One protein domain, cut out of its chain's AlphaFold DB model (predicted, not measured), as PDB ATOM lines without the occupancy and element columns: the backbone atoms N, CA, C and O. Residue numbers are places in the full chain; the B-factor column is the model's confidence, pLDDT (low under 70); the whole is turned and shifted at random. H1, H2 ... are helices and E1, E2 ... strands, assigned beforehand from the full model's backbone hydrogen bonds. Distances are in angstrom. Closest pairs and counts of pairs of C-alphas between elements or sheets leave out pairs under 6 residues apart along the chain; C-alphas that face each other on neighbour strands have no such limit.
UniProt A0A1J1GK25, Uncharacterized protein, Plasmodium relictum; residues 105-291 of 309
ATOM      1  N   ASN A 105      21.421  66.687  -9.969       68.44
ATOM      2  CA  ASN A 105      21.279  65.236 -10.074       68.44
ATOM      3  C   ASN A 105      19.999  64.747  -9.370       68.44
ATOM      4  O   ASN A 105      19.305  63.880  -9.896       68.44
ATOM      5  N   PHE A 106      19.636  65.345  -8.232       69.94
ATOM      6  CA  PHE A 106      18.365  65.098  -7.550       69.94
ATOM      7  C   PHE A 106      17.164  65.516  -8.409       69.94
ATOM      8  O   PHE A 106      16.239  64.732  -8.587       69.94
ATOM      9  N   GLU A 107      17.188  66.707  -9.011       74.81
ATOM     10  CA  GLU A 107      16.128  67.174  -9.919       74.81
ATOM     11  C   GLU A 107      15.958  66.246 -11.138       74.81
ATOM     12  O   GLU A 107      14.833  65.929 -11.527       74.81
ATOM     13  N   GLN A 108      17.060  65.752 -11.713       77.88
ATOM     14  CA  GLN A 108      17.022  64.768 -12.803       77.88
ATOM     15  C   GLN A 108      16.420  63.430 -12.363       77.88
ATOM     16  O   GLN A 108      15.621  62.841 -13.092       77.88
ATOM     17  N   LEU A 109      16.783  62.956 -11.174       72.81
ATOM     18  CA  LEU A 109      16.265  61.723 -10.594       72.81
ATOM     19  C   LEU A 109      14.764  61.834 -10.278       72.81
ATOM     20  O   LEU A 109      14.013  60.919 -10.604       72.81
ATOM     21  N   MET A 110      14.310  62.978  -9.757       75.31
ATOM     22  CA  MET A 110      12.887  63.296  -9.563       75.31
ATOM     23  C   MET A 110      12.110  63.278 -10.882       75.31
ATOM     24  O   MET A 110      11.030  62.696 -10.960       75.31
ATOM     25  N   TYR A 111      12.665  63.882 -11.938       75.75
ATOM     26  CA  TYR A 111      12.044  63.868 -13.263       75.75
ATOM     27  C   TYR A 111      11.951  62.448 -13.832       75.75
ATOM     28  O   TYR A 111      10.904  62.043 -14.341       75.75
ATOM     29  N   LYS A 112      13.030  61.666 -13.709       76.00
ATOM     30  CA  LYS A 112      13.065  60.264 -14.137       76.00
ATOM     31  C   LYS A 112      12.015  59.435 -13.397       76.00
ATOM     32  O   LYS A 112      11.248  58.710 -14.024       76.00
ATOM     33  N   TYR A 113      11.946  59.598 -12.081       75.19
ATOM     34  CA  TYR A 113      10.984  58.932 -11.215       75.19
ATOM     35  C   TYR A 113       9.529  59.264 -11.589       75.19
ATOM     36  O   TYR A 113       8.708  58.358 -11.738       75.19
ATOM     37  N   ALA A 114       9.215  60.543 -11.819       72.50
ATOM     38  CA  ALA A 114       7.891  60.971 -12.276       72.50
ATOM     39  C   ALA A 114       7.533  60.371 -13.650       72.50
ATOM     40  O   ALA A 114       6.385  60.008 -13.904       72.50
ATOM     41  N   GLY A 115       8.520  60.232 -14.540       68.56
ATOM     42  CA  GLY A 115       8.351  59.557 -15.826       68.56
ATOM     43  C   GLY A 115       8.025  58.068 -15.677       68.56
ATOM     44  O   GLY A 115       7.063  57.584 -16.273       68.56
ATOM     45  N   GLU A 116       8.801  57.341 -14.874       76.81
ATOM     46  CA  GLU A 116       8.633  55.895 -14.686       76.81
ATOM     47  C   GLU A 116       7.345  55.536 -13.933       76.81
ATOM     48  O   GLU A 116       6.600  54.669 -14.393       76.81
ATOM     49  N   SER A 117       7.026  56.235 -12.838       71.31
ATOM     50  CA  SER A 117       5.760  56.057 -12.103       71.31
ATOM     51  C   SER A 117       4.548  56.298 -13.010       71.31
ATOM     52  O   SER A 117       3.640  55.468 -13.066       71.31
ATOM     53  N   LYS A 118       4.575  57.354 -13.834       70.69
ATOM     54  CA  LYS A 118       3.527  57.623 -14.828       70.69
ATOM     55  C   LYS A 118       3.377  56.488 -15.841       70.69
ATOM     56  O   LYS A 118       2.249  56.107 -16.148       70.69
ATOM     57  N   ILE A 119       4.476  55.934 -16.359       68.81
ATOM     58  CA  ILE A 119       4.426  54.785 -17.281       68.81
ATOM     59  C   ILE A 119       3.786  53.573 -16.595       68.81
ATOM     60  O   ILE A 119       2.954  52.900 -17.206       68.81
ATOM     61  N   ILE A 120       4.124  53.313 -15.328       68.19
ATOM     62  CA  ILE A 120       3.542  52.214 -14.548       68.19
ATOM     63  C   ILE A 120       2.032  52.422 -14.365       68.19
ATOM     64  O   ILE A 120       1.262  51.515 -14.683       68.19
ATOM     65  N   ILE A 121       1.594  53.612 -13.937       66.94
ATOM     66  CA  ILE A 121       0.172  53.966 -13.757       66.94
ATOM     67  C   ILE A 121      -0.608  53.809 -15.060       66.94
ATOM     68  O   ILE A 121      -1.641  53.140 -15.105       66.94
ATOM     69  N   VAL A 122      -0.097  54.391 -16.144       68.06
ATOM     70  CA  VAL A 122      -0.722  54.326 -17.468       68.06
ATOM     71  C   VAL A 122      -0.825  52.875 -17.942       68.06
ATOM     72  O   VAL A 122      -1.887  52.453 -18.401       68.06
ATOM     73  N   GLY A 123       0.242  52.090 -17.774       66.12
ATOM     74  CA  GLY A 123       0.254  50.666 -18.102       66.12
ATOM     75  C   GLY A 123      -0.770  49.857 -17.300       66.12
ATOM     76  O   GLY A 123      -1.430  48.989 -17.868       66.12
ATOM     77  N   MET A 124      -0.952  50.165 -16.011       72.62
ATOM     78  CA  MET A 124      -1.995  49.554 -15.178       72.62
ATOM     79  C   MET A 124      -3.396  49.896 -15.682       72.62
ATOM     80  O   MET A 124      -4.190  48.991 -15.928       72.62
ATOM     81  N   ILE A 125      -3.685  51.185 -15.883       69.00
ATOM     82  CA  ILE A 125      -5.011  51.668 -16.284       69.00
ATOM     83  C   ILE A 125      -5.418  51.076 -17.633       69.00
ATOM     84  O   ILE A 125      -6.490  50.484 -17.748       69.00
ATOM     85  N   PHE A 126      -4.571  51.205 -18.659       67.75
ATOM     86  CA  PHE A 126      -4.900  50.691 -19.988       67.75
ATOM     87  C   PHE A 126      -4.915  49.166 -20.031       67.75
ATOM     88  O   PHE A 126      -5.803  48.601 -20.666       67.75
ATOM     89  N   GLY A 127      -3.983  48.505 -19.336       69.56
ATOM     90  CA  GLY A 127      -3.931  47.048 -19.259       69.56
ATOM     91  C   GLY A 127      -5.201  46.461 -18.646       69.56
ATOM     92  O   GLY A 127      -5.881  45.672 -19.294       69.56
ATOM     93  N   MET A 128      -5.572  46.913 -17.446       74.62
ATOM     94  CA  MET A 128      -6.750  46.412 -16.725       74.62
ATOM     95  C   MET A 128      -8.060  46.798 -17.420       74.62
ATOM     96  O   MET A 128      -8.988  45.995 -17.493       74.62
ATOM     97  N   LYS A 129      -8.145  48.008 -17.993       75.06
ATOM     98  CA  LYS A 129      -9.315  48.403 -18.789       75.06
ATOM     99  C   LYS A 129      -9.475  47.508 -20.013       75.06
ATOM    100  O   LYS A 129     -10.582  47.056 -20.282       75.06
ATOM    101  N   SER A 130      -8.388  47.260 -20.743       70.62
ATOM    102  CA  SER A 130      -8.386  46.363 -21.900       70.62
ATOM    103  C   SER A 130      -8.814  44.952 -21.495       70.62
ATOM    104  O   SER A 130      -9.711  44.384 -22.112       70.62
ATOM    105  N   GLU A 131      -8.255  44.433 -20.400       71.00
ATOM    106  CA  GLU A 131      -8.596  43.118 -19.859       71.00
ATOM    107  C   GLU A 131     -10.084  43.003 -19.509       71.00
ATOM    108  O   GLU A 131     -10.709  42.032 -19.907       71.00
ATOM    109  N   LEU A 132     -10.700  44.003 -18.869       73.88
ATOM    110  CA  LEU A 132     -12.146  43.998 -18.598       73.88
ATOM    111  C   LEU A 132     -12.993  44.096 -19.873       73.88
ATOM    112  O   LEU A 132     -13.997  43.395 -20.006       73.88
ATOM    113  N   MET A 133     -12.617  44.975 -20.804       73.06
ATOM    114  CA  MET A 133     -13.395  45.186 -22.029       73.06
ATOM    115  C   MET A 133     -13.370  43.949 -22.933       73.06
ATOM    116  O   MET A 133     -14.401  43.592 -23.511       73.06
ATOM    117  N   HIS A 134     -12.224  43.268 -22.986       68.88
ATOM    118  CA  HIS A 134     -11.955  42.114 -23.841       68.88
ATOM    119  C   HIS A 134     -11.884  40.782 -23.078       68.88
ATOM    120  O   HIS A 134     -11.388  39.799 -23.623       68.88
ATOM    121  N   CYS A 135     -12.362  40.724 -21.831       67.50
ATOM    122  CA  CYS A 135     -12.360  39.496 -21.041       67.50
ATOM    123  C   CYS A 135     -13.245  38.437 -21.725       67.50
ATOM    124  O   CYS A 135     -14.451  38.678 -21.835       67.50
ATOM    125  N   PRO A 136     -12.713  37.259 -22.114       64.69
ATOM    126  CA  PRO A 136     -13.513  36.206 -22.745       64.69
ATOM    127  C   PRO A 136     -14.662  35.732 -21.847       64.69
ATOM    128  O   PRO A 136     -15.780  35.517 -22.299       64.69
ATOM    129  N   SER A 137     -14.425  35.652 -20.533       64.88
ATOM    130  CA  SER A 137     -15.451  35.261 -19.554       64.88
ATOM    131  C   SER A 137     -16.574  36.288 -19.397       64.88
ATOM    132  O   SER A 137     -17.603  35.969 -18.804       64.88
ATOM    133  N   LEU A 138     -16.371  37.512 -19.895       66.38
ATOM    134  CA  LEU A 138     -17.362  38.580 -19.888       66.38
ATOM    135  C   LEU A 138     -17.771  39.014 -21.307       66.38
ATOM    136  O   LEU A 138     -18.372  40.077 -21.467       66.38
ATOM    137  N   GLU A 139     -17.415  38.250 -22.342       70.50
ATOM    138  CA  GLU A 139     -17.622  38.626 -23.744       70.50
ATOM    139  C   GLU A 139     -19.107  38.792 -24.081       70.50
ATOM    140  O   GLU A 139     -19.488  39.781 -24.701       70.50
ATOM    141  N   GLU A 140     -19.940  37.889 -23.568       69.25
ATOM    142  CA  GLU A 140     -21.393  37.863 -23.775       69.25
ATOM    143  C   GLU A 140     -22.134  39.028 -23.092       69.25
ATOM    144  O   GLU A 140     -23.314  39.256 -23.362       69.25
ATOM    145  N   TYR A 141     -21.467  39.785 -22.213       70.44
ATOM    146  CA  TYR A 141     -22.097  40.886 -21.488       70.44
ATOM    147  C   TYR A 141     -21.946  42.222 -22.228       70.44
ATOM    148  O   TYR A 141     -20.843  42.573 -22.668       70.44
ATOM    149  N   PRO A 142     -23.021  43.028 -22.307       72.44
ATOM    150  CA  PRO A 142     -22.987  44.305 -23.004       72.44
ATOM    151  C   PRO A 142     -22.031  45.299 -22.336       72.44
ATOM    152  O   PRO A 142     -21.800  45.282 -21.124       72.44
ATOM    153  N   SER A 143     -21.512  46.242 -23.123       75.00
ATOM    154  CA  SER A 143     -20.624  47.307 -22.633       75.00
ATOM    155  C   SER A 143     -21.257  48.164 -21.529       75.00
ATOM    156  O   SER A 143     -20.538  48.689 -20.677       75.00
ATOM    157  N   SER A 144     -22.591  48.257 -21.499       76.06
ATOM    158  CA  SER A 144     -23.357  48.897 -20.421       76.06
ATOM    159  C   SER A 144     -23.138  48.229 -19.059       76.06
ATOM    160  O   SER A 144     -23.195  48.919 -18.043       76.06
ATOM    161  N   LEU A 145     -22.829  46.924 -19.033       77.25
ATOM    162  CA  LEU A 145     -22.431  46.193 -17.829       77.25
ATOM    163  C   LEU A 145     -20.948  46.399 -17.483       77.25
ATOM    164  O   LEU A 145     -20.585  46.525 -16.318       77.25
ATOM    165  N   LYS A 146     -20.071  46.485 -18.486       81.50
ATOM    166  CA  LYS A 146     -18.617  46.607 -18.276       81.50
ATOM    167  C   LYS A 146     -18.199  47.991 -17.778       81.50
ATOM    168  O   LYS A 146     -17.300  48.107 -16.946       81.50
ATOM    169  N   GLN A 147     -18.842  49.055 -18.256       82.75
ATOM    170  CA  GLN A 147     -18.438  50.424 -17.925       82.75
ATOM    171  C   GLN A 147     -18.565  50.757 -16.424       82.75
ATOM    172  O   GLN A 147     -17.616  51.311 -15.874       82.75
ATOM    173  N   PRO A 148     -19.649  50.421 -15.709       82.75
ATOM    174  CA  PRO A 148     -19.720  50.725 -14.279       82.75
ATOM    175  C   PRO A 148     -18.839  49.815 -13.412       82.75
ATOM    176  O   PRO A 148     -18.365  50.264 -12.371       82.75
ATOM    177  N   LEU A 149     -18.534  48.587 -13.858       85.75
ATOM    178  CA  LEU A 149     -17.490  47.758 -13.236       85.75
ATOM    179  C   LEU A 149     -16.123  48.438 -13.331       85.75
ATOM    180  O   LEU A 149     -15.380  48.483 -12.351       85.75
ATOM    181  N   TRP A 150     -15.819  49.022 -14.495       85.81
ATOM    182  CA  TRP A 150     -14.607  49.810 -14.686       85.81
ATOM    183  C   TRP A 150     -14.559  51.023 -13.757       85.81
ATOM    184  O   TRP A 150     -13.513  51.287 -13.171       85.81
ATOM    185  N   LEU A 151     -15.668  51.755 -13.607       84.44
ATOM    186  CA  LEU A 151     -15.733  52.912 -12.708       84.44
ATOM    187  C   LEU A 151     -15.459  52.503 -11.257       84.44
ATOM    188  O   LEU A 151     -14.595  53.090 -10.617       84.44
ATOM    189  N   MET A 152     -16.100  51.437 -10.779       85.56
ATOM    190  CA  MET A 152     -15.893  50.939  -9.417       85.56
ATOM    191  C   MET A 152     -14.451  50.478  -9.169       85.56
ATOM    192  O   MET A 152     -13.876  50.759  -8.117       85.56
ATOM    193  N   TRP A 153     -13.849  49.790 -10.144       87.56
ATOM    194  CA  TRP A 153     -12.433  49.436 -10.080       87.56
ATOM    195  C   TRP A 153     -11.532  50.675 -10.088       87.56
ATOM    196  O   TRP A 153     -10.582  50.750  -9.313       87.56
ATOM    197  N   SER A 154     -11.846  51.658 -10.934       82.31
ATOM    198  CA  SER A 154     -11.084  52.903 -11.054       82.31
ATOM    199  C   SER A 154     -11.097  53.699  -9.754       82.31
ATOM    200  O   SER A 154     -10.062  54.232  -9.373       82.31
ATOM    201  N   ASP A 155     -12.224  53.738  -9.042       83.00
ATOM    202  CA  ASP A 155     -12.320  54.409  -7.744       83.00
ATOM    203  C   ASP A 155     -11.389  53.762  -6.709       83.00
ATOM    204  O   ASP A 155     -10.641  54.454  -6.014       83.00
ATOM    205  N   TYR A 156     -11.375  52.426  -6.643       85.81
ATOM    206  CA  TYR A 156     -10.455  51.684  -5.778       85.81
ATOM    207  C   TYR A 156      -8.986  51.898  -6.178       85.81
ATOM    208  O   TYR A 156      -8.141  52.170  -5.323       85.81
ATOM    209  N   LEU A 157      -8.685  51.815  -7.475       85.75
ATOM    210  CA  LEU A 157      -7.357  52.046  -8.036       85.75
ATOM    211  C   LEU A 157      -6.835  53.446  -7.694       85.75
ATOM    212  O   LEU A 157      -5.729  53.573  -7.173       85.75
ATOM    213  N   ASN A 158      -7.636  54.484  -7.941       81.50
ATOM    214  CA  ASN A 158      -7.277  55.875  -7.671       81.50
ATOM    215  C   ASN A 158      -6.970  56.089  -6.191       81.50
ATOM    216  O   ASN A 158      -5.954  56.685  -5.856       81.50
ATOM    217  N   LEU A 159      -7.791  55.532  -5.301       82.88
ATOM    218  CA  LEU A 159      -7.556  55.608  -3.863       82.88
ATOM    219  C   LEU A 159      -6.212  54.978  -3.463       82.88
ATOM    220  O   LEU A 159      -5.490  55.529  -2.632       82.88
ATOM    221  N   ARG A 160      -5.845  53.843  -4.069       84.75
ATOM    222  CA  ARG A 160      -4.559  53.177  -3.817       84.75
ATOM    223  C   ARG A 160      -3.364  53.943  -4.385       84.75
ATOM    224  O   ARG A 160      -2.328  53.981  -3.728       84.75
ATOM    225  N   ILE A 161      -3.514  54.544  -5.562       83.44
ATOM    226  CA  ILE A 161      -2.503  55.407  -6.191       83.44
ATOM    227  C   ILE A 161      -2.267  56.643  -5.324       83.44
ATOM    228  O   ILE A 161      -1.142  56.864  -4.886       83.44
ATOM    229  N   SER A 162      -3.326  57.386  -4.991       81.75
ATOM    230  CA  SER A 162      -3.220  58.615  -4.197       81.75
ATOM    231  C   SER A 162      -2.597  58.372  -2.827       81.75
ATOM    232  O   SER A 162      -1.862  59.209  -2.317       81.75
ATOM    233  N   TYR A 163      -2.845  57.208  -2.227       83.19
ATOM    234  CA  TYR A 163      -2.187  56.832  -0.985       83.19
ATOM    235  C   TYR A 163      -0.674  56.698  -1.109       83.19
ATOM    236  O   TYR A 163       0.057  57.209  -0.261       83.19
ATOM    237  N   LEU A 164      -0.213  55.996  -2.147       84.81
ATOM    238  CA  LEU A 164       1.213  55.820  -2.388       84.81
ATOM    239  C   LEU A 164       1.863  57.180  -2.673       84.81
ATOM    240  O   LEU A 164       2.851  57.518  -2.029       84.81
ATOM    241  N   GLU A 165       1.231  58.012  -3.506       82.44
ATOM    242  CA  GLU A 165       1.705  59.368  -3.817       82.44
ATOM    243  C   GLU A 165       1.867  60.242  -2.559       82.44
ATOM    244  O   GLU A 165       2.856  60.968  -2.427       82.44
ATOM    245  N   VAL A 166       0.941  60.153  -1.594       81.44
ATOM    246  CA  VAL A 166       1.049  60.872  -0.310       81.44
ATOM    247  C   VAL A 166       2.247  60.377   0.505       81.44
ATOM    248  O   VAL A 166       3.023  61.191   1.012       81.44
ATOM    249  N   GLN A 167       2.444  59.059   0.616       81.56
ATOM    250  CA  GLN A 167       3.600  58.499   1.328       81.56
ATOM    251  C   GLN A 167       4.929  58.914   0.688       81.56
ATOM    252  O   GLN A 167       5.902  59.207   1.385       81.56
ATOM    253  N   GLU A 168       4.971  58.959  -0.638       83.38
ATOM    254  CA  GLU A 168       6.151  59.336  -1.407       83.38
ATOM    255  C   GLU A 168       6.457  60.826  -1.287       83.38
ATOM    256  O   GLU A 168       7.617  61.190  -1.098       83.38
ATOM    257  N   SER A 169       5.435  61.690  -1.296       78.88
ATOM    258  CA  SER A 169       5.602  63.128  -1.056       78.88
ATOM    259  C   SER A 169       6.299  63.398   0.279       78.88
ATOM    260  O   SER A 169       7.223  64.208   0.332       78.88
ATOM    261  N   HIS A 170       5.924  62.681   1.342       78.62
ATOM    262  CA  HIS A 170       6.595  62.800   2.639       78.62
ATOM    263  C   HIS A 170       8.069  62.376   2.574       78.62
ATOM    264  O   HIS A 170       8.934  63.105   3.064       78.62
ATOM    265  N   LYS A 171       8.375  61.250   1.914       79.00
ATOM    266  CA  LYS A 171       9.759  60.775   1.725       79.00
ATOM    267  C   LYS A 171      10.597  61.774   0.915       79.00
ATOM    268  O   LYS A 171      11.760  62.009   1.240       79.00
ATOM    269  N   PHE A 172      10.021  62.394  -0.116       77.19
ATOM    270  CA  PHE A 172      10.708  63.416  -0.911       77.19
ATOM    271  C   PHE A 172      10.939  64.717  -0.140       77.19
ATOM    272  O   PHE A 172      12.003  65.325  -0.285       77.19
ATOM    273  N   ASP A 173       9.992  65.136   0.700       76.31
ATOM    274  CA  ASP A 173      10.156  66.310   1.558       76.31
ATOM    275  C   ASP A 173      11.260  66.112   2.604       76.31
ATOM    276  O   ASP A 173      12.057  67.026   2.837       76.31
ATOM    277  N   GLU A 174      11.350  64.922   3.200       74.94
ATOM    278  CA  GLU A 174      12.443  64.545   4.106       74.94
ATOM    279  C   GLU A 174      13.795  64.567   3.381       74.94
ATOM    280  O   GLU A 174      14.748  65.202   3.841       74.94
ATOM    281  N   LEU A 175      13.849  63.965   2.192       72.56
ATOM    282  CA  LEU A 175      15.038  63.929   1.345       72.56
ATOM    283  C   LEU A 175      15.541  65.315   0.942       72.56
ATOM    284  O   LEU A 175      16.744  65.575   0.947       72.56
ATOM    285  N   LYS A 176      14.628  66.226   0.609       68.88
ATOM    286  CA  LYS A 176      14.965  67.597   0.215       68.88
ATOM    287  C   LYS A 176      15.551  68.414   1.370       68.88
ATOM    288  O   LYS A 176      16.284  69.370   1.125       68.88
ATOM    289  N   ARG A 177      15.203  68.072   2.615       70.81
ATOM    290  CA  ARG A 177      15.679  68.748   3.834       70.81
ATOM    291  C   ARG A 177      17.013  68.199   4.341       70.81
ATOM    292  O   ARG A 177      17.688  68.882   5.104       70.81
ATOM    293  N   SER A 178      17.388  66.994   3.930       64.44
ATOM    294  CA  SER A 178      18.632  66.336   4.333       64.44
ATOM    295  C   SER A 178      19.823  66.682   3.428       64.44
ATOM    296  O   SER A 178      19.682  66.727   2.207       64.44
ATOM    297  N   GLU A 179      21.023  66.840   3.997       63.66
ATOM    298  CA  GLU A 179      22.299  66.951   3.257       63.66
ATOM    299  C   GLU A 179      22.791  65.578   2.746       63.66
ATOM    300  O   GLU A 179      23.965  65.223   2.855       63.66
ATOM    301  N   ASN A 180      21.877  64.755   2.231       61.53
ATOM    302  CA  ASN A 180      22.172  63.376   1.864       61.53
ATOM    303  C   ASN A 180      23.100  63.281   0.640       61.53
ATOM    304  O   ASN A 180      23.093  64.125  -0.260       61.53
ATOM    305  N   SER A 181      23.901  62.215   0.592       63.22
ATOM    306  CA  SER A 181      24.776  61.921  -0.545       63.22
ATOM    307  C   SER A 181      23.973  61.410  -1.751       63.22
ATOM    308  O   SER A 181      22.905  60.815  -1.604       63.22
ATOM    309  N   TYR A 182      24.507  61.595  -2.965       66.25
ATOM    310  CA  TYR A 182      23.895  61.124  -4.220       66.25
ATOM    311  C   TYR A 182      23.511  59.629  -4.206       66.25
ATOM    312  O   TYR A 182      22.476  59.250  -4.749       66.25
ATOM    313  N   HIS A 183      24.302  58.789  -3.533       65.62
ATOM    314  CA  HIS A 183      24.022  57.358  -3.390       65.62
ATOM    315  C   HIS A 183      22.727  57.081  -2.619       65.62
ATOM    316  O   HIS A 183      21.938  56.242  -3.041       65.62
ATOM    317  N   LEU A 184      22.452  57.849  -1.560       67.25
ATOM    318  CA  LEU A 184      21.230  57.683  -0.775       67.25
ATOM    319  C   LEU A 184      19.973  58.030  -1.594       67.25
ATOM    320  O   LEU A 184      18.928  57.403  -1.440       67.25
ATOM    321  N   PHE A 185      20.086  58.996  -2.513       69.88
ATOM    322  CA  PHE A 185      19.004  59.341  -3.439       69.88
ATOM    323  C   PHE A 185      18.719  58.223  -4.455       69.88
ATOM    324  O   PHE A 185      17.555  57.966  -4.758       69.88
ATOM    325  N   LEU A 186      19.753  57.536  -4.958       72.00
ATOM    326  CA  LEU A 186      19.592  56.391  -5.864       72.00
ATOM    327  C   LEU A 186      18.937  55.187  -5.175       72.00
ATOM    328  O   LEU A 186      18.067  54.545  -5.767       72.00
ATOM    329  N   ASP A 187      19.315  54.904  -3.930       76.81
ATOM    330  CA  ASP A 187      18.736  53.797  -3.162       76.81
ATOM    331  C   ASP A 187      17.252  54.039  -2.867       76.81
ATOM    332  O   ASP A 187      16.415  53.154  -3.075       76.81
ATOM    333  N   ILE A 188      16.896  55.264  -2.459       75.88
ATOM    334  CA  ILE A 188      15.497  55.628  -2.214       75.88
ATOM    335  C   ILE A 188      14.697  55.575  -3.514       75.88
ATOM    336  O   ILE A 188      13.617  54.993  -3.528       75.88
ATOM    337  N   TYR A 189      15.240  56.070  -4.626       79.50
ATOM    338  CA  TYR A 189      14.617  55.913  -5.940       79.50
ATOM    339  C   TYR A 189      14.306  54.450  -6.278       79.50
ATOM    340  O   TYR A 189      13.180  54.129  -6.665       79.50
ATOM    341  N   GLY A 190      15.282  53.554  -6.103       78.94
ATOM    342  CA  GLY A 190      15.099  52.126  -6.356       78.94
ATOM    343  C   GLY A 190      14.007  51.518  -5.474       78.94
ATOM    344  O   GLY A 190      13.211  50.703  -5.946       78.94
ATOM    345  N   SER A 191      13.930  51.954  -4.213       84.81
ATOM    346  CA  SER A 191      12.871  51.558  -3.281       84.81
ATOM    347  C   SER A 191      11.491  52.041  -3.732       84.81
ATOM    348  O   SER A 191      10.557  51.245  -3.766       84.81
ATOM    349  N   LEU A 192      11.356  53.308  -4.130       84.06
ATOM    350  CA  LEU A 192      10.076  53.890  -4.547       84.06
ATOM    351  C   LEU A 192       9.541  53.247  -5.836       84.06
ATOM    352  O   LEU A 192       8.377  52.866  -5.913       84.06
ATOM    353  N   ILE A 193      10.396  53.025  -6.839       83.31
ATOM    354  CA  ILE A 193       9.981  52.310  -8.059       83.31
ATOM    355  C   ILE A 193       9.545  50.874  -7.743       83.31
ATOM    356  O   ILE A 193       8.579  50.370  -8.321       83.31
ATOM    357  N   ARG A 194      10.208  50.208  -6.791       85.50
ATOM    358  CA  ARG A 194       9.791  48.881  -6.328       85.50
ATOM    359  C   ARG A 194       8.419  48.918  -5.650       85.50
ATOM    360  O   ARG A 194       7.636  47.999  -5.872       85.50
ATOM    361  N   GLU A 195       8.105  49.960  -4.882       88.69
ATOM    362  CA  GLU A 195       6.769  50.165  -4.298       88.69
ATOM    363  C   GLU A 195       5.691  50.273  -5.391       88.69
ATOM    364  O   GLU A 195       4.690  49.560  -5.316       88.69
ATOM    365  N   TRP A 196       5.933  51.030  -6.469       81.62
ATOM    366  CA  TRP A 196       5.029  51.092  -7.631       81.62
ATOM    367  C   TRP A 196       4.838  49.743  -8.334       81.62
ATOM    368  O   TRP A 196       3.718  49.377  -8.698       81.62
ATOM    369  N   ILE A 197       5.917  48.980  -8.529       78.38
ATOM    370  CA  ILE A 197       5.849  47.643  -9.143       78.38
ATOM    371  C   ILE A 197       5.060  46.677  -8.251       78.38
ATOM    372  O   ILE A 197       4.209  45.936  -8.745       78.38
ATOM    373  N   ASN A 198       5.304  46.700  -6.942       85.25
ATOM    374  CA  ASN A 198       4.582  45.871  -5.983       85.25
ATOM    375  C   ASN A 198       3.097  46.234  -5.941       85.25
ATOM    376  O   ASN A 198       2.255  45.338  -5.984       85.25
ATOM    377  N   LEU A 199       2.774  47.532  -5.933       84.69
ATOM    378  CA  LEU A 199       1.399  48.015  -5.999       84.69
ATOM    379  C   LEU A 199       0.709  47.515  -7.274       84.69
ATOM    380  O   LEU A 199      -0.415  47.021  -7.212       84.69
ATOM    381  N   ARG A 200       1.392  47.564  -8.422       79.50
ATOM    382  CA  ARG A 200       0.874  47.007  -9.678       79.50
ATOM    383  C   ARG A 200       0.545  45.523  -9.568       79.50
ATOM    384  O   ARG A 200      -0.534  45.118  -9.987       79.50
ATOM    385  N   LEU A 201       1.463  44.719  -9.037       81.00
ATOM    386  CA  LEU A 201       1.256  43.277  -8.883       81.00
ATOM    387  C   LEU A 201       0.087  42.972  -7.941       81.00
ATOM    388  O   LEU A 201      -0.742  42.112  -8.247       81.00
ATOM    389  N   GLU A 202      -0.003  43.701  -6.828       85.75
ATOM    390  CA  GLU A 202      -1.118  43.612  -5.886       85.75
ATOM    391  C   GLU A 202      -2.447  43.916  -6.585       85.75
ATOM    392  O   GLU A 202      -3.365  43.098  -6.554       85.75
ATOM    393  N   LEU A 203      -2.531  45.054  -7.277       83.25
ATOM    394  CA  LEU A 203      -3.744  45.493  -7.957       83.25
ATOM    395  C   LEU A 203      -4.149  44.543  -9.082       83.25
ATOM    396  O   LEU A 203      -5.328  44.251  -9.213       83.25
ATOM    397  N   SER A 204      -3.203  44.008  -9.857       79.69
ATOM    398  CA  SER A 204      -3.495  42.985 -10.870       79.69
ATOM    399  C   SER A 204      -4.099  41.726 -10.250       79.69
ATOM    400  O   SER A 204      -5.082  41.198 -10.766       79.69
ATOM    401  N   LYS A 205      -3.564  41.271  -9.112       82.69
ATOM    402  CA  LYS A 205      -4.120  40.130  -8.382       82.69
ATOM    403  C   LYS A 205      -5.532  40.433  -7.871       82.69
ATOM    404  O   LYS A 205      -6.442  39.645  -8.113       82.69
ATOM    405  N   THR A 206      -5.737  41.569  -7.204       84.88
ATOM    406  CA  THR A 206      -7.060  41.980  -6.704       84.88
ATOM    407  C   THR A 206      -8.067  42.160  -7.840       84.88
ATOM    408  O   THR A 206      -9.223  41.772  -7.695       84.88
ATOM    409  N   PHE A 207      -7.633  42.682  -8.989       85.62
ATOM    410  CA  PHE A 207      -8.483  42.862 -10.162       85.62
ATOM    411  C   PHE A 207      -9.020  41.537 -10.683       85.62
ATOM    412  O   PHE A 207     -10.221  41.401 -10.905       85.62
ATOM    413  N   PHE A 208      -8.152  40.534 -10.807       84.50
ATOM    414  CA  PHE A 208      -8.554  39.195 -11.218       84.50
ATOM    415  C   PHE A 208      -9.634  38.615 -10.291       84.50
ATOM    416  O   PHE A 208     -10.665  38.128 -10.762       84.50
ATOM    417  N   PHE A 209      -9.447  38.719  -8.971       85.06
ATOM    418  CA  PHE A 209     -10.448  38.245  -8.012       85.06
ATOM    419  C   PHE A 209     -11.744  39.054  -8.059       85.06
ATOM    420  O   PHE A 209     -12.823  38.482  -7.916       85.06
ATOM    421  N   PHE A 210     -11.661  40.356  -8.326       89.06
ATOM    422  CA  PHE A 210     -12.835  41.195  -8.539       89.06
ATOM    423  C   PHE A 210     -13.628  40.736  -9.769       89.06
ATOM    424  O   PHE A 210     -14.837  40.531  -9.673       89.06
ATOM    425  N   LEU A 211     -12.963  40.477 -10.900       84.88
ATOM    426  CA  LEU A 211     -13.621  39.954 -12.101       84.88
ATOM    427  C   LEU A 211     -14.236  38.569 -11.862       84.88
ATOM    428  O   LEU A 211     -15.371  38.329 -12.280       84.88
ATOM    429  N   ARG A 212     -13.536  37.675 -11.145       86.31
ATOM    430  CA  ARG A 212     -14.071  36.364 -10.739       86.31
ATOM    431  C   ARG A 212     -15.342  36.528  -9.906       86.31
ATOM    432  O   ARG A 212     -16.342  35.871 -10.187       86.31
ATOM    433  N   TYR A 213     -15.316  37.401  -8.903       88.69
ATOM    434  CA  TYR A 213     -16.459  37.666  -8.037       88.69
ATOM    435  C   TYR A 213     -17.671  38.176  -8.824       88.69
ATOM    436  O   TYR A 213     -18.766  37.621  -8.714       88.69
ATOM    437  N   VAL A 214     -17.457  39.162  -9.697       87.94
ATOM    438  CA  VAL A 214     -18.492  39.700 -10.589       87.94
ATOM    439  C   VAL A 214     -19.067  38.609 -11.492       87.94
ATOM    440  O   VAL A 214     -20.284  38.493 -11.614       87.94
ATOM    441  N   TYR A 215     -18.214  37.784 -12.103       87.25
ATOM    442  CA  TYR A 215     -18.645  36.691 -12.974       87.25
ATOM    443  C   TYR A 215     -19.538  35.683 -12.238       87.25
ATOM    444  O   TYR A 215     -20.567  35.260 -12.767       87.25
ATOM    445  N   VAL A 216     -19.179  35.313 -11.006       87.94
ATOM    446  CA  VAL A 216     -19.973  34.374 -10.204       87.94
ATOM    447  C   VAL A 216     -21.323  34.984  -9.814       87.94
ATOM    448  O   VAL A 216     -22.345  34.308  -9.945       87.94
ATOM    449  N   LEU A 217     -21.355  36.260  -9.414       88.75
ATOM    450  CA  LEU A 217     -22.606  36.977  -9.143       88.75
ATOM    451  C   LEU A 217     -23.507  37.055 -10.377       88.75
ATOM    452  O   LEU A 217     -24.713  36.832 -10.272       88.75
ATOM    453  N   LEU A 218     -22.930  37.351 -11.545       85.75
ATOM    454  CA  LEU A 218     -23.661  37.368 -12.811       85.75
ATOM    455  C   LEU A 218     -24.270  36.000 -13.075       85.75
ATOM    456  O   LEU A 218     -25.484  35.884 -13.206       85.75
ATOM    457  N   LYS A 219     -23.450  34.948 -13.069       86.19
ATOM    458  CA  LYS A 219     -23.910  33.579 -13.308       86.19
ATOM    459  C   LYS A 219     -25.051  33.181 -12.370       86.19
ATOM    460  O   LYS A 219     -26.006  32.549 -12.814       86.19
ATOM    461  N   TYR A 220     -24.980  33.582 -11.102       88.75
ATOM    462  CA  TYR A 220     -26.066  33.364 -10.152       88.75
ATOM    463  C   TYR A 220     -27.348  34.102 -10.555       88.75
ATOM    464  O   TYR A 220     -28.413  33.494 -10.604       88.75
ATOM    465  N   ALA A 221     -27.253  35.388 -10.903       87.00
ATOM    466  CA  ALA A 221     -28.398  36.183 -11.344       87.00
ATOM    467  C   ALA A 221     -29.077  35.610 -12.603       87.00
ATOM    468  O   ALA A 221     -30.304  35.616 -12.700       87.00
ATOM    469  N   TYR A 222     -28.305  35.068 -13.547       83.81
ATOM    470  CA  TYR A 222     -28.858  34.403 -14.730       83.81
ATOM    471  C   TYR A 222     -29.571  33.093 -14.383       83.81
ATOM    472  O   TYR A 222     -30.694  32.873 -14.825       83.81
ATOM    473  N   ILE A 223     -28.926  32.223 -13.600       85.69
ATOM    474  CA  ILE A 223     -29.422  30.861 -13.350       85.69
ATOM    475  C   ILE A 223     -30.565  30.844 -12.330       85.69
ATOM    476  O   ILE A 223     -31.516  30.087 -12.492       85.69
ATOM    477  N   TYR A 224     -30.460  31.646 -11.270       85.12
ATOM    478  CA  TYR A 224     -31.356  31.564 -10.113       85.12
ATOM    479  C   TYR A 224     -32.329  32.738 -10.012       85.12
ATOM    480  O   TYR A 224     -33.401  32.584  -9.433       85.12
ATOM    481  N   GLU A 225     -31.994  33.899 -10.581       84.38
ATOM    482  CA  GLU A 225     -32.873  35.080 -10.562       84.38
ATOM    483  C   GLU A 225     -33.566  35.333 -11.910       84.38
ATOM    484  O   GLU A 225     -34.312  36.305 -12.031       84.38
ATOM    485  N   ASN A 226     -33.336  34.469 -12.911       81.06
ATOM    486  CA  ASN A 226     -33.866  34.574 -14.276       81.06
ATOM    487  C   ASN A 226     -33.636  35.950 -14.924       81.06
ATOM    488  O   ASN A 226     -34.458  36.428 -15.709       81.06
ATOM    489  N   LYS A 227     -32.522  36.610 -14.588       82.25
ATOM    490  CA  LYS A 227     -32.149  37.883 -15.204       82.25
ATOM    491  C   LYS A 227     -31.401  37.658 -16.518       82.25
ATOM    492  O   LYS A 227     -30.755  36.639 -16.726       82.25
ATOM    493  N   THR A 228     -31.472  38.646 -17.396       75.31
ATOM    494  CA  THR A 228     -30.818  38.700 -18.711       75.31
ATOM    495  C   THR A 228     -29.905  39.919 -18.799       75.31
ATOM    496  O   THR A 228     -30.000  40.828 -17.975       75.31
ATOM    497  N   GLY A 229     -29.051  39.989 -19.824       68.06
ATOM    498  CA  GLY A 229     -28.121  41.116 -20.001       68.06
ATOM    499  C   GLY A 229     -28.819  42.479 -20.041       68.06
ATOM    500  O   GLY A 229     -28.275  43.457 -19.536       68.06
ATOM    501  N   ASP A 230     -30.053  42.514 -20.549       69.06
ATOM    502  CA  ASP A 230     -30.865  43.729 -20.673       69.06
ATOM    503  C   ASP A 230     -31.610  44.107 -19.383       69.06
ATOM    504  O   ASP A 230     -32.006  45.257 -19.201       69.06
ATOM    505  N   THR A 231     -31.817  43.149 -18.474       75.56
ATOM    506  CA  THR A 231     -32.567  43.352 -17.221       75.56
ATOM    507  C   THR A 231     -31.662  43.458 -15.994       75.56
ATOM    508  O   THR A 231     -32.093  43.928 -14.936       75.56
ATOM    509  N   ILE A 232     -30.391  43.059 -16.110       76.81
ATOM    510  CA  ILE A 232     -29.401  43.215 -15.046       76.81
ATOM    511  C   ILE A 232     -29.004  44.685 -14.928       76.81
ATOM    512  O   ILE A 232     -28.371  45.270 -15.799       76.81
ATOM    513  N   ASN A 233     -29.306  45.265 -13.772       73.88
ATOM    514  CA  ASN A 233     -28.688  46.504 -13.326       73.88
ATOM    515  C   ASN A 233     -27.499  46.158 -12.422       73.88
ATOM    516  O   ASN A 233     -27.683  45.490 -11.405       73.88
ATOM    517  N   ILE A 234     -26.295  46.633 -12.751       72.12
ATOM    518  CA  ILE A 234     -25.075  46.382 -11.958       72.12
ATOM    519  C   ILE A 234     -25.235  46.841 -10.513       72.12
ATOM    520  O   ILE A 234     -24.757  46.161  -9.612       72.12
ATOM    521  N   LYS A 235     -25.936  47.958 -10.274       69.31
ATOM    522  CA  LYS A 235     -26.201  48.441  -8.910       69.31
ATOM    523  C   LYS A 235     -27.046  47.458  -8.093       69.31
ATOM    524  O   LYS A 235     -27.002  47.494  -6.877       69.31
ATOM    525  N   ASN A 236     -27.807  46.590  -8.761       72.06
ATOM    526  CA  ASN A 236     -28.606  45.535  -8.129       72.06
ATOM    527  C   ASN A 236     -27.874  44.179  -8.106       72.06
ATOM    528  O   ASN A 236     -28.316  43.238  -7.441       72.06
ATOM    529  N   LEU A 237     -26.809  44.047  -8.898       78.62
ATOM    530  CA  LEU A 237     -25.966  42.860  -8.973       78.62
ATOM    531  C   LEU A 237     -24.907  42.879  -7.867       78.62
ATOM    532  O   LEU A 237     -24.750  41.890  -7.154       78.62
ATOM    533  N   LEU A 238     -24.194  44.000  -7.755       81.38
ATOM    534  CA  LEU A 238     -23.178  44.245  -6.740       81.38
ATOM    535  C   LEU A 238     -23.812  44.837  -5.487       81.38
ATOM    536  O   LEU A 238     -24.816  45.540  -5.566       81.38
ATOM    537  N   PHE A 239     -23.204  44.569  -4.334       81.38
ATOM    538  CA  PHE A 239     -23.645  45.167  -3.083       81.38
ATOM    539  C   PHE A 239     -23.156  46.610  -2.959       81.38
ATOM    540  O   PHE A 239     -22.125  46.989  -3.519       81.38
ATOM    541  N   ASP A 240     -23.869  47.396  -2.154       78.19
ATOM    542  CA  ASP A 240     -23.414  48.723  -1.750       78.19
ATOM    543  C   ASP A 240     -22.183  48.593  -0.836       78.19
ATOM    544  O   ASP A 240     -22.274  48.363   0.376       78.19
ATOM    545  N   GLY A 241     -21.008  48.731  -1.445       84.75
ATOM    546  CA  GLY A 241     -19.714  48.792  -0.776       84.75
ATOM    547  C   GLY A 241     -18.543  48.749  -1.757       84.75
ATOM    548  O   GLY A 241     -18.711  48.568  -2.965       84.75
ATOM    549  N   THR A 242     -17.332  48.982  -1.247       87.25
ATOM    550  CA  THR A 242     -16.113  49.028  -2.068       87.25
ATOM    551  C   THR A 242     -15.916  47.720  -2.841       87.25
ATOM    552  O   THR A 242     -15.959  46.646  -2.247       87.25
ATOM    553  N   LEU A 243     -15.698  47.813  -4.162       89.44
ATOM    554  CA  LEU A 243     -15.586  46.665  -5.080       89.44
ATOM    555  C   LEU A 243     -16.796  45.709  -5.049       89.44
ATOM    556  O   LEU A 243     -16.673  44.530  -5.373       89.44
ATOM    557  N   GLY A 244     -17.968  46.204  -4.643       88.25
ATOM    558  CA  GLY A 244     -19.181  45.400  -4.527       88.25
ATOM    559  C   GLY A 244     -19.194  44.487  -3.303       88.25
ATOM    560  O   GLY A 244     -20.063  43.627  -3.213       88.25
ATOM    561  N   ILE A 245     -18.250  44.650  -2.371       89.56
ATOM    562  CA  ILE A 245     -18.208  43.899  -1.116       89.56
ATOM    563  C   ILE A 245     -19.255  44.497  -0.162       89.56
ATOM    564  O   ILE A 245     -19.191  45.693   0.140       89.56
ATOM    565  N   PRO A 246     -20.210  43.705   0.352       86.00
ATOM    566  CA  PRO A 246     -21.319  44.232   1.137       86.00
ATOM    567  C   PRO A 246     -20.830  44.902   2.423       86.00
ATOM    568  O   PRO A 246     -20.054  44.328   3.182       86.00
ATOM    569  N   GLY A 247     -21.275  46.138   2.669       82.19
ATOM    570  CA  GLY A 247     -20.935  46.879   3.888       82.19
ATOM    571  C   GLY A 247     -19.475  47.336   3.975       82.19
ATOM    572  O   GLY A 247     -19.082  47.898   5.003       82.19
ATOM    573  N   ALA A 248     -18.678  47.126   2.924       87.06
ATOM    574  CA  ALA A 248     -17.284  47.534   2.878       87.06
ATOM    575  C   ALA A 248     -17.129  49.032   2.611       87.06
ATOM    576  O   ALA A 248     -17.747  49.595   1.703       87.06
ATOM    577  N   LYS A 249     -16.258  49.671   3.389       86.38
ATOM    578  CA  LYS A 249     -15.840  51.059   3.224       86.38
ATOM    579  C   LYS A 249     -14.337  51.175   3.409       86.38
ATOM    580  O   LYS A 249     -13.773  50.596   4.337       86.38
ATOM    581  N   MET A 250     -13.711  51.982   2.564       81.31
ATOM    582  CA  MET A 250     -12.332  52.408   2.763       81.31
ATOM    583  C   MET A 250     -12.292  53.515   3.814       81.31
ATOM    584  O   MET A 250     -12.977  54.527   3.676       81.31
ATOM    585  N   ILE A 251     -11.497  53.317   4.859       81.19
ATOM    586  CA  ILE A 251     -11.172  54.331   5.858       81.19
ATOM    587  C   ILE A 251      -9.746  54.787   5.576       81.19
ATOM    588  O   ILE A 251      -8.815  53.981   5.593       81.19
ATOM    589  N   THR A 252      -9.581  56.074   5.293       72.88
ATOM    590  CA  THR A 252      -8.281  56.704   5.063       72.88
ATOM    591  C   THR A 252      -7.876  57.489   6.304       72.88
ATOM    592  O   THR A 252      -8.585  58.410   6.707       72.88
ATOM    593  N   GLY A 253      -6.751  57.122   6.908       67.50
ATOM    594  CA  GLY A 253      -6.063  57.906   7.932       67.50
ATOM    595  C   GLY A 253      -4.697  58.372   7.431       67.50
ATOM    596  O   GLY A 253      -4.215  57.893   6.406       67.50
ATOM    597  N   ASP A 254      -4.049  59.255   8.189       62.84
ATOM    598  CA  ASP A 254      -2.813  59.951   7.786       62.84
ATOM    599  C   ASP A 254      -1.664  59.025   7.344       62.84
ATOM    600  O   ASP A 254      -0.799  59.429   6.573       62.84
ATOM    601  N   LYS A 255      -1.634  57.775   7.830       66.12
ATOM    602  CA  LYS A 255      -0.575  56.792   7.528       66.12
ATOM    603  C   LYS A 255      -1.086  55.408   7.149       66.12
ATOM    604  O   LYS A 255      -0.298  54.468   7.079       66.12
ATOM    605  N   SER A 256      -2.393  55.254   6.976       73.50
ATOM    606  CA  SER A 256      -2.989  53.948   6.717       73.50
ATOM    607  C   SER A 256      -4.279  54.091   5.947       73.50
ATOM    608  O   SER A 256      -5.152  54.872   6.325       73.50
ATOM    609  N   ILE A 257      -4.446  53.250   4.940       79.56
ATOM    610  CA  ILE A 257      -5.763  52.951   4.399       79.56
ATOM    611  C   ILE A 257      -6.165  51.586   4.911       79.56
ATOM    612  O   ILE A 257      -5.340  50.677   4.949       79.56
ATOM    613  N   VAL A 258      -7.425  51.465   5.316       82.56
ATOM    614  CA  VAL A 258      -7.984  50.227   5.835       82.56
ATOM    615  C   VAL A 258      -9.348  49.951   5.199       82.56
ATOM    616  O   VAL A 258     -10.201  50.831   5.127       82.56
ATOM    617  N   LEU A 259      -9.572  48.719   4.744       82.00
ATOM    618  CA  LEU A 259     -10.890  48.208   4.382       82.00
ATOM    619  C   LEU A 259     -11.629  47.811   5.667       82.00
ATOM    620  O   LEU A 259     -11.283  46.818   6.310       82.00
ATOM    621  N   SER A 260     -12.657  48.577   6.018       81.94
ATOM    622  CA  SER A 260     -13.576  48.278   7.114       81.94
ATOM    623  C   SER A 260     -14.872  47.706   6.555       81.94
ATOM    624  O   SER A 260     -15.538  48.356   5.751       81.94
ATOM    625  N   ILE A 261     -15.295  46.542   7.040       80.56
ATOM    626  CA  ILE A 261     -16.586  45.948   6.674       80.56
ATOM    627  C   ILE A 261     -17.524  46.025   7.872       80.56
ATOM    628  O   ILE A 261     -17.209  45.553   8.970       80.56
ATOM    629  N   LYS A 262     -18.659  46.695   7.670       76.00
ATOM    630  CA  LYS A 262     -19.712  46.824   8.677       76.00
ATOM    631  C   LYS A 262     -20.417  45.492   8.916       76.00
ATOM    632  O   LYS A 262     -20.307  44.566   8.122       76.00
ATOM    633  N   ASP A 263     -21.140  45.431  10.031       70.69
ATOM    634  CA  ASP A 263     -22.016  44.300  10.314       70.69
ATOM    635  C   ASP A 263     -23.042  44.134   9.181       70.69
ATOM    636  O   ASP A 263     -23.608  45.114   8.684       70.69
ATOM    637  N   LEU A 264     -23.227  42.887   8.759       75.00
ATOM    638  CA  LEU A 264     -24.100  42.478   7.664       75.00
ATOM    639  C   LEU A 264     -25.540  42.229   8.146       75.00
ATOM    640  O   LEU A 264     -26.411  41.909   7.340       75.00
ATOM    641  N   SER A 265     -25.812  42.416   9.442       69.81
ATOM    642  CA  SER A 265     -27.119  42.209  10.079       69.81
ATOM    643  C   SER A 265     -28.294  42.911   9.384       69.81
ATOM    644  O   SER A 265     -29.423  42.437   9.465       69.81
ATOM    645  N   ASN A 266     -28.039  44.024   8.686       69.88
ATOM    646  CA  ASN A 266     -29.064  44.848   8.036       69.88
ATOM    647  C   ASN A 266     -29.211  44.589   6.524       69.88
ATOM    648  O   ASN A 266     -29.888  45.361   5.840       69.88
ATOM    649  N   LEU A 267     -28.568  43.553   5.970       78.62
ATOM    650  CA  LEU A 267     -28.766  43.187   4.564       78.62
ATOM    651  C   LEU A 267     -30.189  42.694   4.310       78.62
ATOM    652  O   LEU A 267     -30.816  42.050   5.150       78.62
ATOM    653  N   LYS A 268     -30.705  42.983   3.112       83.00
ATOM    654  CA  LYS A 268     -32.013  42.473   2.693       83.00
ATOM    655  C   LYS A 268     -31.959  40.947   2.609       83.00
ATOM    656  O   LYS A 268     -30.929  40.373   2.266       83.00
ATOM    657  N   TYR A 269     -33.091  40.288   2.850       81.94
ATOM    658  CA  TYR A 269     -33.173  38.824   2.822       81.94
ATOM    659  C   TYR A 269     -32.632  38.222   1.512       81.94
ATOM    660  O   TYR A 269     -31.808  37.313   1.548       81.94
ATOM    661  N   ASN A 270     -33.012  38.779   0.358       80.12
ATOM    662  CA  ASN A 270     -32.547  38.300  -0.952       80.12
ATOM    663  C   ASN A 270     -31.023  38.416  -1.121       80.12
ATOM    664  O   ASN A 270     -30.394  37.540  -1.707       80.12
ATOM    665  N   ASP A 271     -30.431  39.472  -0.566       83.06
ATOM    666  CA  ASP A 271     -28.991  39.704  -0.596       83.06
ATOM    667  C   ASP A 271     -28.253  38.686   0.288       83.06
ATOM    668  O   ASP A 271     -27.224  38.147  -0.114       83.06
ATOM    669  N   MET A 272     -28.818  38.346   1.454       83.25
ATOM    670  CA  MET A 272     -28.294  37.269   2.302       83.25
ATOM    671  C   MET A 272     -28.397  35.896   1.629       83.25
ATOM    672  O   MET A 272     -27.457  35.111   1.701       83.25
ATOM    673  N   VAL A 273     -29.514  35.599   0.954       84.50
ATOM    674  CA  VAL A 273     -29.688  34.339   0.209       84.50
ATOM    675  C   VAL A 273     -28.631  34.212  -0.885       84.50
ATOM    676  O   VAL A 273     -28.005  33.161  -1.004       84.50
ATOM    677  N   ARG A 274     -28.378  35.294  -1.628       84.62
ATOM    678  CA  ARG A 274     -27.326  35.344  -2.647       84.62
ATOM    679  C   ARG A 274     -25.933  35.119  -2.040       84.62
ATOM    680  O   ARG A 274     -25.146  34.365  -2.597       84.62
ATOM    681  N   LEU A 275     -25.628  35.729  -0.891       85.50
ATOM    682  CA  LEU A 275     -24.346  35.545  -0.191       85.50
ATOM    683  C   LEU A 275     -24.147  34.137   0.383       85.50
ATOM    684  O   LEU A 275     -23.006  33.709   0.534       85.50
ATOM    685  N   ASN A 276     -25.230  33.421   0.683       85.69
ATOM    686  CA  ASN A 276     -25.168  32.045   1.176       85.69
ATOM    687  C   ASN A 276     -24.850  31.020   0.075       85.69
ATOM    688  O   ASN A 276     -24.576  29.860   0.393       85.69
ATOM    689  N   ASP A 277     -24.869  31.408  -1.206       90.25
ATOM    690  CA  ASP A 277     -24.373  30.547  -2.277       90.25
ATOM    691  C   ASP A 277     -22.871  30.292  -2.101       90.25
ATOM    692  O   ASP A 277     -22.068  31.218  -1.964       90.25
ATOM    693  N   SER A 278     -22.478  29.018  -2.123       89.12
ATOM    694  CA  SER A 278     -21.107  28.612  -1.804       89.12
ATOM    695  C   SER A 278     -20.072  29.190  -2.765       89.12
ATOM    696  O   SER A 278     -18.974  29.538  -2.332       89.12
ATOM    697  N   LYS A 279     -20.412  29.347  -4.050       90.31
ATOM    698  CA  LYS A 279     -19.492  29.891  -5.056       90.31
ATOM    699  C   LYS A 279     -19.340  31.393  -4.889       90.31
ATOM    700  O   LYS A 279     -18.234  31.909  -5.053       90.31
ATOM    701  N   ILE A 280     -20.434  32.090  -4.574       89.81
ATOM    702  CA  ILE A 280     -20.405  33.529  -4.285       89.81
ATOM    703  C   ILE A 280     -19.575  33.786  -3.032       89.81
ATOM    704  O   ILE A 280     -18.693  34.642  -3.065       89.81
ATOM    705  N   ALA A 281     -19.813  33.030  -1.959       88.56
ATOM    706  CA  ALA A 281     -19.074  33.160  -0.710       88.56
ATOM    707  C   ALA A 281     -17.569  32.912  -0.905       88.56
ATOM    708  O   ALA A 281     -16.750  33.679  -0.406       88.56
ATOM    709  N   GLU A 282     -17.195  31.878  -1.663       88.56
ATOM    710  CA  GLU A 282     -15.795  31.581  -1.982       88.56
ATOM    711  C   GLU A 282     -15.139  32.718  -2.776       88.56
ATOM    712  O   GLU A 282     -14.111  33.248  -2.362       88.56
ATOM    713  N   ALA A 283     -15.758  33.157  -3.877       89.56
ATOM    714  CA  ALA A 283     -15.202  34.225  -4.706       89.56
ATOM    715  C   ALA A 283     -15.113  35.568  -3.957       89.56
ATOM    716  O   ALA A 283     -14.172  36.335  -4.167       89.56
ATOM    717  N   LEU A 284     -16.072  35.846  -3.070       91.31
ATOM    718  CA  LEU A 284     -16.047  37.014  -2.195       91.31
ATOM    719  C   LEU A 284     -14.898  36.936  -1.183       91.31
ATOM    720  O   LEU A 284     -14.193  37.926  -0.990       91.31
ATOM    721  N   ASN A 285     -14.694  35.776  -0.555       89.44
ATOM    722  CA  ASN A 285     -13.597  35.575   0.388       89.44
ATOM    723  C   ASN A 285     -12.239  35.741  -0.294       89.44
ATOM    724  O   ASN A 285     -11.400  36.459   0.240       89.44
ATOM    725  N   ASP A 286     -12.054  35.188  -1.492       88.38
ATOM    726  CA  ASP A 286     -10.824  35.370  -2.268       88.38
ATOM    727  C   ASP A 286     -10.559  36.842  -2.609       88.38
ATOM    728  O   ASP A 286      -9.436  37.336  -2.467       88.38
ATOM    729  N   LEU A 287     -11.598  37.571  -3.041       91.50
ATOM    730  CA  LEU A 287     -11.500  39.007  -3.299       91.50
ATOM    731  C   LEU A 287     -11.089  39.746  -2.033       91.50
ATOM    732  O   LEU A 287     -10.130  40.517  -2.069       91.50
ATOM    733  N   ILE A 288     -11.765  39.477  -0.916       89.12
ATOM    734  CA  ILE A 288     -11.412  40.049   0.376       89.12
ATOM    735  C   ILE A 288      -9.942  39.714   0.655       89.12
ATOM    736  O   ILE A 288      -9.149  40.635   0.770       89.12
ATOM    737  N   GLU A 289      -9.528  38.443   0.705       87.56
ATOM    738  CA  GLU A 289      -8.139  37.956   0.892       87.56
ATOM    739  C   GLU A 289      -7.084  38.597   0.003       87.56
ATOM    740  O   GLU A 289      -5.968  38.827   0.469       87.56
ATOM    741  N   SER A 290      -7.434  38.966  -1.220       86.31
ATOM    742  CA  SER A 290      -6.509  39.652  -2.113       86.31
ATOM    743  C   SER A 290      -6.207  41.102  -1.715       86.31
ATOM    744  O   SER A 290      -5.180  41.635  -2.129       86.31
ATOM    745  N   ILE A 291      -7.069  41.749  -0.926       87.88
ATOM    746  CA  ILE A 291      -6.897  43.142  -0.501       87.88
ATOM    747  C   ILE A 291      -5.900  43.179   0.662       87.88
ATOM    748  O   ILE A 291      -6.175  42.664   1.746       87.88
TER     749      ILE A 291
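Overview. This is residues 105 to 291 of the 309 residues of an uncharacterized protein of Plasmodium relictum (UniProt A0A1J1GK25). Three long helices, H1, H2 and H3, make a loosely packed up-and-down bundle, each running against the one before it, and this bundle sets the long axis. Toward the end of the bundle where H3 finishes, H6 packs along H3, short H4 sits by H2 and H3, and H5 lies near H3 and H6, while the small hairpin of E1 and E2 lies over the middle of H2. The 187 printed residues hold six named helices and two named strands, in the order H1 H2 H3 H4 E1 E2 H5 H6; the two-stranded sheet is antiparallel and the class is mostly helix. The whole is loose, with a radius of gyration of the C-alphas of 20.0 A, and elongated, spanning 66 by 36 by 21 A.

Arrangement. H1, residues 105 to 133, and H2, residues 143 to 177, form a helical hairpin and touch with residues 129 to 133 and 143 to 150 alone, closest at the C-alphas of Met 133 and Lys 146, 6.6 A. H3, residues 182 to 224, is the hub, touching four helices. It touches H1 at Met 124 and Arg 200, closest C-alphas 6.7 A apart, at a shallow tilt of 11 degrees, the same way. H2 and H3, also a helical hairpin, are closest at the C-alphas of Glu 168 and Leu 192, 7.4 A. H4, residues 234 to 237, only just touches H2 and H3, with 3 pairs of C-alphas within 8 A each. E1, residues 248 to 253, and E2, residues 256 to 261, form an antiparallel hairpin, with N 249 and O 260 at 2.8 A and N 258 and O 251 at 2.9 A, within hydrogen-bond range. H2 and E1 are near each other, with 5 pairs of C-alphas within 10 A. H5, residues 269 to 275, is close to but not clearly touching H3; their closest C-alphas, of Tyr 220 and Arg 274, are 7.9 A apart. H6, residues 278 to 290, touches residues 202 to 217 of H3, closest at the C-alphas of Phe 209 and Leu 287, 4.9 A, at a shallow tilt of 10 degrees, opposite ways. Every O i to N i+4 pair is within hydrogen-bond range in H1, H3, H5 and H6, and 29 of 31 are in H2; H4 is too short for such a pair.

Along the chain. H1 starts with C-alpha 105 at (21.279, 65.236, -10.074) and is 41.8 A long; H2 measures 49.8 A and H3 62.9 A. H6, 18.3 A long, ends with C-alpha 290 at (-6.509, 39.652, -2.113).

Size, cuts and confidence. The farthest C-alphas, of Glu 179 and Asn 226, are 67.2 A apart. The printed part has no cut and no long link. Mean pLDDT of the printed part is 79.0; 34 residues are under 70, among them 134 to 138 and 178 to 185.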